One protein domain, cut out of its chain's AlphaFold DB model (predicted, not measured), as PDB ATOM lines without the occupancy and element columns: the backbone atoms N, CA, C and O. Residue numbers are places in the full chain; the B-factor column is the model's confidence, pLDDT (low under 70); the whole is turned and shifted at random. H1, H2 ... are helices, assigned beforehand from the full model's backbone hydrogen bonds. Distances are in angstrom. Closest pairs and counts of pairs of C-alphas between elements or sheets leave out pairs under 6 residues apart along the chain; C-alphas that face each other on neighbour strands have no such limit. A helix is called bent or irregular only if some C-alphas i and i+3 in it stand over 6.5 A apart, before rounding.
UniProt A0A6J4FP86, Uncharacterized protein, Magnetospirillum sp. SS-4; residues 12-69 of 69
ATOM      1  N   SER A  12       0.290 -36.714  45.056       97.69
ATOM      2  CA  SER A  12       0.198 -37.286  43.705       97.69
ATOM      3  C   SER A  12      -0.310 -36.266  42.687       97.69
ATOM      4  O   SER A  12       0.339 -36.056  41.671       97.69
ATOM      5  N   GLU A  13      -1.384 -35.542  43.006       97.75
ATOM      6  CA  GLU A  13      -1.919 -34.482  42.136       97.75
ATOM      7  C   GLU A  13      -0.910 -33.340  41.933       97.75
ATOM      8  O   GLU A  13      -0.890 -32.690  40.891       97.75
ATOM      9  N   ARG A  14      -0.025 -33.088  42.908       97.56
ATOM     10  CA  ARG A  14       1.076 -32.130  42.729       97.56
ATOM     11  C   ARG A  14       2.112 -32.620  41.724       97.56
ATOM     12  O   ARG A  14       2.661 -31.791  41.010       97.56
ATOM     13  N   LEU A  15       2.402 -33.921  41.687       97.31
ATOM     14  CA  LEU A  15       3.311 -34.489  40.689       97.31
ATOM     15  C   LEU A  15       2.697 -34.409  39.290       97.31
ATOM     16  O   LEU A  15       3.375 -33.959  38.375       97.31
ATOM     17  N   GLU A  16       1.411 -34.736  39.155       97.31
ATOM     18  CA  GLU A  16       0.670 -34.581  37.894       97.31
ATOM     19  C   GLU A  16       0.645 -33.118  37.432       97.31
ATOM     20  O   GLU A  16       0.865 -32.825  36.261       97.31
ATOM     21  N   LEU A  17       0.454 -32.172  38.358       96.44
ATOM     22  CA  LEU A  17       0.539 -30.749  38.039       96.44
ATOM     23  C   LEU A  17       1.951 -30.343  37.590       96.44
ATOM     24  O   LEU A  17       2.075 -29.548  36.665       96.44
ATOM     25  N   ILE A  18       3.011 -30.852  38.231       96.44
ATOM     26  CA  ILE A  18       4.397 -30.579  37.814       96.44
ATOM     27  C   ILE A  18       4.633 -31.079  36.387       96.44
ATOM     28  O   ILE A  18       5.210 -30.344  35.589       96.44
ATOM     29  N   GLU A  19       4.170 -32.287  36.067       96.88
ATOM     30  CA  GLU A  19       4.271 -32.863  34.725       96.88
ATOM     31  C   GLU A  19       3.499 -32.023  33.702       96.88
ATOM     32  O   GLU A  19       4.091 -31.561  32.733       96.88
ATOM     33  N   ALA A  20       2.232 -31.700  33.973       97.06
ATOM     34  CA  ALA A  20       1.417 -30.879  33.079       97.06
ATOM     35  C   ALA A  20       2.005 -29.474  32.858       97.06
ATOM     36  O   ALA A  20       1.971 -28.946  31.748       97.06
ATOM     37  N   LEU A  21       2.565 -28.854  33.904       95.06
ATOM     38  CA  LEU A  21       3.257 -27.571  33.777       95.06
ATOM     39  C   LEU A  21       4.521 -27.703  32.928       95.06
ATOM     40  O   LEU A  21       4.798 -26.821  32.120       95.06
ATOM     41  N   TRP A  22       5.272 -28.790  33.093       95.06
ATOM     42  CA  TRP A  22       6.458 -29.055  32.286       95.06
ATOM     43  C   TRP A  22       6.110 -29.264  30.809       95.06
ATOM     44  O   TRP A  22       6.746 -28.671  29.945       95.06
ATOM     45  N   GLU A  23       5.063 -30.036  30.519       96.56
ATOM     46  CA  GLU A  23       4.560 -30.268  29.159       96.56
ATOM     47  C   GLU A  23       3.949 -29.017  28.517       96.56
ATOM     48  O   GLU A  23       3.865 -28.928  27.296       96.56
ATOM     49  N   SER A  24       3.523 -28.040  29.324       95.25
ATOM     50  CA  SER A  24       2.940 -26.793  28.819       95.25
ATOM     51  C   SER A  24       3.962 -25.786  28.282       95.25
ATOM     52  O   SER A  24       3.555 -24.738  27.782       95.25
ATOM     53  N   LEU A  25       5.260 -26.069  28.417       96.19
ATOM     54  CA  LEU A  25       6.347 -25.169  28.042       96.19
ATOM     55  C   LEU A  25       7.039 -25.657  26.768       96.19
ATOM     56  O   LEU A  25       7.533 -26.783  26.711       96.19
ATOM     57  N   ASP A  26       7.167 -24.768  25.787       94.81
ATOM     58  CA  ASP A  26       8.003 -24.993  24.614       94.81
ATOM     59  C   ASP A  26       9.420 -24.440  24.837       94.81
ATOM     60  O   ASP A  26       9.657 -23.515  25.616       94.81
ATOM     61  N   ALA A  27      10.399 -24.940  24.076       88.75
ATOM     62  CA  ALA A  27      11.776 -24.429  24.129       88.75
ATOM     63  C   ALA A  27      11.872 -22.917  23.823       88.75
ATOM     64  O   ALA A  27      12.806 -22.246  24.262       88.75
ATOM     65  N   ALA A  28      10.905 -22.377  23.077       92.69
ATOM     66  CA  ALA A  28      10.814 -20.954  22.774       92.69
ATOM     67  C   ALA A  28      10.390 -20.099  23.984       92.69
ATOM     68  O   ALA A  28      10.736 -18.917  24.024       92.69
ATOM     69  N   ASP A  29       9.689 -20.679  24.964       95.31
ATOM     70  CA  ASP A  29       9.263 -19.981  26.184       95.31
ATOM     71  C   ASP A  29      10.425 -19.786  27.166       95.31
ATOM     72  O   ASP A  29      10.415 -18.864  27.985       95.31
ATOM     73  N   ILE A  30      11.446 -20.644  27.072       92.00
ATOM     74  CA  ILE A  30      12.632 -20.624  27.931       92.00
ATOM     75  C   ILE A  30      13.900 -20.626  27.063       92.00
ATOM     76  O   ILE A  30      14.661 -21.600  27.063       92.00
ATOM     77  N   PRO A  31      14.151 -19.545  26.301       93.62
ATOM     78  CA  PRO A  31      15.296 -19.491  25.413       93.62
ATOM     79  C   PRO A  31      16.590 -19.487  26.227       93.62
ATOM     80  O   PRO A  31      16.762 -18.703  27.164       93.62
ATOM     81  N   LEU A  32      17.524 -20.346  25.836       95.19
ATOM     82  CA  LEU A  32      18.869 -20.339  26.394       95.19
ATOM     83  C   LEU A  32      19.632 -19.103  25.915       95.19
ATOM     84  O   LEU A  32      19.465 -18.654  24.775       95.19
ATOM     85  N   THR A  33      20.527 -18.580  26.756       97.00
ATOM     86  CA  THR A  33      21.550 -17.667  26.239       97.00
ATOM     87  C   THR A  33      22.469 -18.429  25.290       97.00
ATOM     88  O   THR A  33      22.591 -19.656  25.354       97.00
ATOM     89  N   LYS A  34      23.151 -17.694  24.413       97.06
ATOM     90  CA  LYS A  34      24.105 -18.290  23.480       97.06
ATOM     91  C   LYS A  34      25.163 -19.118  24.220       97.06
ATOM     92  O   LYS A  34      25.433 -20.249  23.838       97.06
ATOM     93  N   GLU A  35      25.697 -18.575  25.307       97.88
ATOM     94  CA  GLU A  35      26.739 -19.208  26.119       97.88
ATOM     95  C   GLU A  35      26.233 -20.486  26.801       97.88
ATOM     96  O   GLU A  35      26.971 -21.460  26.921       97.88
ATOM     97  N   GLN A  36      24.966 -20.507  27.232       97.75
ATOM     98  CA  GLN A  36      24.342 -21.708  27.791       97.75
ATOM     99  C   GLN A  36      24.179 -22.797  26.726       97.75
ATOM    100  O   GLN A  36      24.492 -23.953  26.999       97.75
ATOM    101  N   GLY A  37      23.723 -22.430  25.523       96.31
ATOM    102  CA  GLY A  37      23.612 -23.358  24.396       96.31
ATOM    103  C   GLY A  37      24.961 -23.977  24.026       96.31
ATOM    104  O   GLY A  37      25.085 -25.197  23.994       96.31
ATOM    105  N   GLU A  38      25.994 -23.145  23.860       98.00
ATOM    106  CA  GLU A  38      27.360 -23.597  23.557       98.00
ATOM    107  C   GLU A  38      27.917 -24.540  24.638       98.00
ATOM    108  O   GLU A  38      28.584 -25.530  24.327       98.00
ATOM    109  N   GLU A  39      27.630 -24.273  25.914       97.56
ATOM    110  CA  GLU A  39      28.049 -25.144  27.014       97.56
ATOM    111  C   GLU A  39      27.308 -26.490  27.014       97.56
ATOM    112  O   GLU A  39      27.929 -27.524  27.282       97.56
ATOM    113  N   PHE A  40      26.009 -26.510  26.705       95.88
ATOM    114  CA  PHE A  40      25.274 -27.769  26.559       95.88
ATOM    115  C   PHE A  40      25.806 -28.596  25.390       95.88
ATOM    116  O   PHE A  40      26.069 -29.785  25.578       95.88
ATOM    117  N   ASP A  41      26.043 -27.969  24.237       96.94
ATOM    118  CA  ASP A  41      26.610 -28.635  23.063       96.94
ATOM    119  C   ASP A  41      27.979 -29.248  23.386       96.94
ATOM    120  O   ASP A  41      28.235 -30.418  23.086       96.94
ATOM    121  N   ARG A  42      28.845 -28.492  24.078       96.81
ATOM    122  CA  ARG A  42      30.155 -28.978  24.522       96.81
ATOM    123  C   ARG A  42      30.022 -30.198  25.437       96.81
ATOM    124  O   ARG A  42      30.702 -31.192  25.200       96.81
ATOM    125  N   ARG A  43      29.161 -30.138  26.462       95.12
ATOM    126  CA  ARG A  43      28.965 -31.242  27.422       95.12
ATOM    127  C   ARG A  43      28.371 -32.480  26.779       95.12
ATOM    128  O   ARG A  43      28.748 -33.585  27.147       95.12
ATOM    129  N   LEU A  44      27.447 -32.307  25.840       95.62
ATOM    130  CA  LEU A  44      26.858 -33.432  25.127       95.62
ATOM    131  C   LEU A  44      27.910 -34.121  24.251       95.62
ATOM    132  O   LEU A  44      27.985 -35.347  24.237       95.62
ATOM    133  N   ALA A  45      28.769 -33.342  23.587       97.44
ATOM    134  CA  ALA A  45      29.857 -33.868  22.770       97.44
ATOM    135  C   ALA A  45      30.940 -34.599  23.587       97.44
ATOM    136  O   ALA A  45      31.589 -35.502  23.058       97.44
ATOM    137  N   THR A  46      31.149 -34.226  24.854       95.94
ATOM    138  CA  THR A  46      32.175 -34.826  25.727       95.94
ATOM    139  C   THR A  46      31.625 -35.791  26.775       95.94
ATOM    140  O   THR A  46      32.413 -36.334  27.543       95.94
ATOM    141  N   ALA A  47      30.315 -36.063  26.797       93.50
ATOM    142  CA  ALA A  47      29.648 -36.788  27.882       93.50
ATOM    143  C   ALA A  47      30.303 -38.139  28.228       93.50
ATOM    144  O   ALA A  47      30.581 -38.407  29.397       93.50
ATOM    145  N   ASP A  48      30.609 -38.962  27.221       94.31
ATOM    146  CA  ASP A  48      31.241 -40.273  27.426       94.31
ATOM    147  C   ASP A  48      32.676 -40.154  27.953       94.31
ATOM    148  O   ASP A  48      33.105 -40.931  28.807       94.31
ATOM    149  N   ALA A  49      33.422 -39.165  27.455       95.12
ATOM    150  CA  ALA A  49      34.797 -38.910  27.874       95.12
ATOM    151  C   ALA A  49      34.866 -38.309  29.288       95.12
ATOM    152  O   ALA A  49      35.824 -38.563  30.016       95.12
ATOM    153  N   ASP A  50      33.841 -37.552  29.680       93.50
ATOM    154  CA  ASP A  50      33.724 -36.920  30.991       93.50
ATOM    155  C   ASP A  50      33.192 -37.893  32.059       93.50
ATOM    156  O   ASP A  50      33.411 -37.679  33.254       93.50
ATOM    157  N   LEU A  51      32.531 -38.988  31.660       90.31
ATOM    158  CA  LEU A  51      31.913 -39.956  32.572       90.31
ATOM    159  C   LEU A  51      32.871 -40.505  33.650       90.31
ATOM    160  O   LEU A  51      32.462 -40.550  34.814       90.31
ATOM    161  N   PRO A  52      34.141 -40.864  33.363       93.62
ATOM    162  CA  PRO A  52      35.086 -41.308  34.393       93.62
ATOM    163  C   PRO A  52      35.414 -40.240  35.447       93.62
ATOM    164  O   PRO A  52      35.831 -40.586  36.551       93.62
ATOM    165  N   ALA A  53      35.243 -38.957  35.118       91.38
ATOM    166  CA  ALA A  53      35.431 -37.832  36.034       91.38
ATOM    167  C   ALA A  53      34.127 -37.409  36.739       91.38
ATOM    168  O   ALA A  53      34.143 -36.506  37.577       91.38
ATOM    169  N   SER A  54      32.996 -38.041  36.408       91.44
ATOM    170  CA  SER A  54      31.705 -37.744  37.023       91.44
ATOM    171  C   SER A  54      31.610 -38.285  38.454       91.44
ATOM    172  O   SER A  54      32.252 -39.268  38.829       91.44
ATOM    173  N   VAL A  55      30.782 -37.634  39.273       92.12
ATOM    174  CA  VAL A  55      30.461 -38.123  40.616       92.12
ATOM    175  C   VAL A  55      29.257 -39.064  40.517       92.12
ATOM    176  O   VAL A  55      28.222 -38.648  39.992       92.12
ATOM    177  N   PRO A  56      29.340 -40.300  41.047       92.75
ATOM    178  CA  PRO A  56      28.204 -41.212  41.065       92.75
ATOM    179  C   PRO A  56      26.993 -40.599  41.769       92.75
ATOM    180  O   PRO A  56      27.122 -39.958  42.818       92.75
ATOM    181  N   TRP A  57      25.801 -40.844  41.226       92.00
ATOM    182  CA  TRP A  57      24.550 -40.317  41.773       92.00
ATOM    183  C   TRP A  57      24.352 -40.701  43.243       92.00
ATOM    184  O   TRP A  57      23.902 -39.900  44.057       92.00
ATOM    185  N   GLU A  58      24.748 -41.913  43.611       95.19
ATOM    186  CA  GLU A  58      24.664 -42.447  44.963       95.19
ATOM    187  C   GLU A  58      25.478 -41.615  45.958       95.19
ATOM    188  O   GLU A  58      25.025 -41.416  47.086       95.19
ATOM    189  N   ALA A  59      26.642 -41.105  45.540       95.38
ATOM    190  CA  ALA A  59      27.497 -40.267  46.374       95.38
ATOM    191  C   ALA A  59      26.858 -38.890  46.604       95.38
ATOM    192  O   ALA A  59      26.734 -38.463  47.751       95.38
ATOM    193  N   ILE A  60      26.354 -38.252  45.540       94.69
ATOM    194  CA  ILE A  60      25.628 -36.974  45.639       94.69
ATOM    195  C   ILE A  60      24.361 -37.125  46.485       94.69
ATOM    196  O   ILE A  60      24.078 -36.297  47.349       94.69
ATOM    197  N   ARG A  61      23.603 -38.209  46.291       93.06
ATOM    198  CA  ARG A  61      22.391 -38.493  47.067       93.06
ATOM    199  C   ARG A  61      22.704 -38.695  48.548       93.06
ATOM    200  O   ARG A  61      21.965 -38.195  49.395       93.06
ATOM    201  N   ALA A  62      23.777 -39.419  48.871       95.44
ATOM    202  CA  ALA A  62      24.210 -39.620  50.251       95.44
ATOM    203  C   ALA A  62      24.643 -38.301  50.913       95.44
ATOM    204  O   ALA A  62      24.277 -38.046  52.060       95.44
ATOM    205  N   GLU A  63      25.365 -37.451  50.180       94.69
ATOM    206  CA  GLU A  63      25.758 -36.118  50.637       94.69
ATOM    207  C   GLU A  63      24.545 -35.200  50.851       94.69
ATOM    208  O   GLU A  63      24.428 -34.553  51.888       94.69
ATOM    209  N   ALA A  64      23.599 -35.162  49.912       93.00
ATOM    210  CA  ALA A  64      22.378 -34.379  50.072       93.00
ATOM    211  C   ALA A  64      21.585 -34.848  51.302       93.00
ATOM    212  O   ALA A  64      21.182 -34.034  52.129       93.00
ATOM    213  N   ALA A  65      21.422 -36.162  51.476       91.88
ATOM    214  CA  ALA A  65      20.710 -36.726  52.618       91.88
ATOM    215  C   ALA A  65      21.385 -36.428  53.968       91.88
ATOM    216  O   ALA A  65      20.685 -36.325  54.973       91.88
ATOM    217  N   SER A  66      22.716 -36.294  54.022       92.00
ATOM    218  CA  SER A  66      23.419 -35.941  55.262       92.00
ATOM    219  C   SER A  66      23.258 -34.466  55.636       92.00
ATOM    220  O   SER A  66      23.240 -34.155  56.822       92.00
ATOM    221  N   ARG A  67      23.089 -33.574  54.649       90.12
ATOM    222  CA  ARG A  67      22.884 -32.128  54.853       90.12
ATOM    223  C   ARG A  67      21.498 -31.763  55.394       90.12
ATOM    224  O   ARG A  67      21.344 -30.681  55.948       90.12
ATOM    225  N   TYR A  68      20.504 -32.631  55.209       77.44
ATOM    226  CA  TYR A  68      19.116 -32.408  55.641       77.44
ATOM    227  C   TYR A  68      18.699 -33.277  56.846       77.44
ATOM    228  O   TYR A  68      17.503 -33.443  57.092       77.44
ATOM    229  N   ARG A  69      19.666 -33.834  57.584       57.28
ATOM    230  CA  ARG A  69      19.464 -34.370  58.942       57.28
ATOM    231  C   ARG A  69      19.821 -33.316  59.977       57.28
ATOM    232  O   ARG A  69      19.151 -33.320  61.030       57.28
TER     233      ARG A  69
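AT A GLANCE: This is residues 12 to 69 of the 69 residues of an uncharacterized protein of Magnetospirillum sp. SS-4 (UniProt A0A6J4FP86). Three helices make an open C with an empty middle: H1 is one arm, the kinked H2 is the back, and H3 is the other arm. The printed part has 58 residues, with H1, H2 and H3 in that order and no named strand; the class is all helix. It is extended, with a radius of gyration of the C-alphas of 16.6 A, and flat, spanning 36 by 35 by 17 A.

IN THESE COORDINATES: H1, residues 12 to 23, begins at C-alpha 12 (0.198, -37.286, 43.705) and is 16.7 A long. H2, residues 34 to 53, is 25.8 A long. H3, residues 57 to 67, is 15.5 A long and ends at C-alpha 67 (22.884, -32.128, 54.853).

HOW THE PARTS SIT: H1, H2 and H3 are apart from one another, with no C-alpha of one within 8 A of another. H2 has a kink of 78 degrees near residue 47 and is irregular, with C-alphas 45 and 48 8.0 A apart. Every O i to N i+4 pair is within hydrogen-bond range in H1 and H3, and 12 of 16 in H2.

THE WHOLE: The C-alphas farthest apart, of Glu 13 and Ala 49, are 39.6 A apart. The printed part has no cut. The link from H1 to H2 is short and that from H2 to H3 tight. Residue 69 is under pLDDT 70.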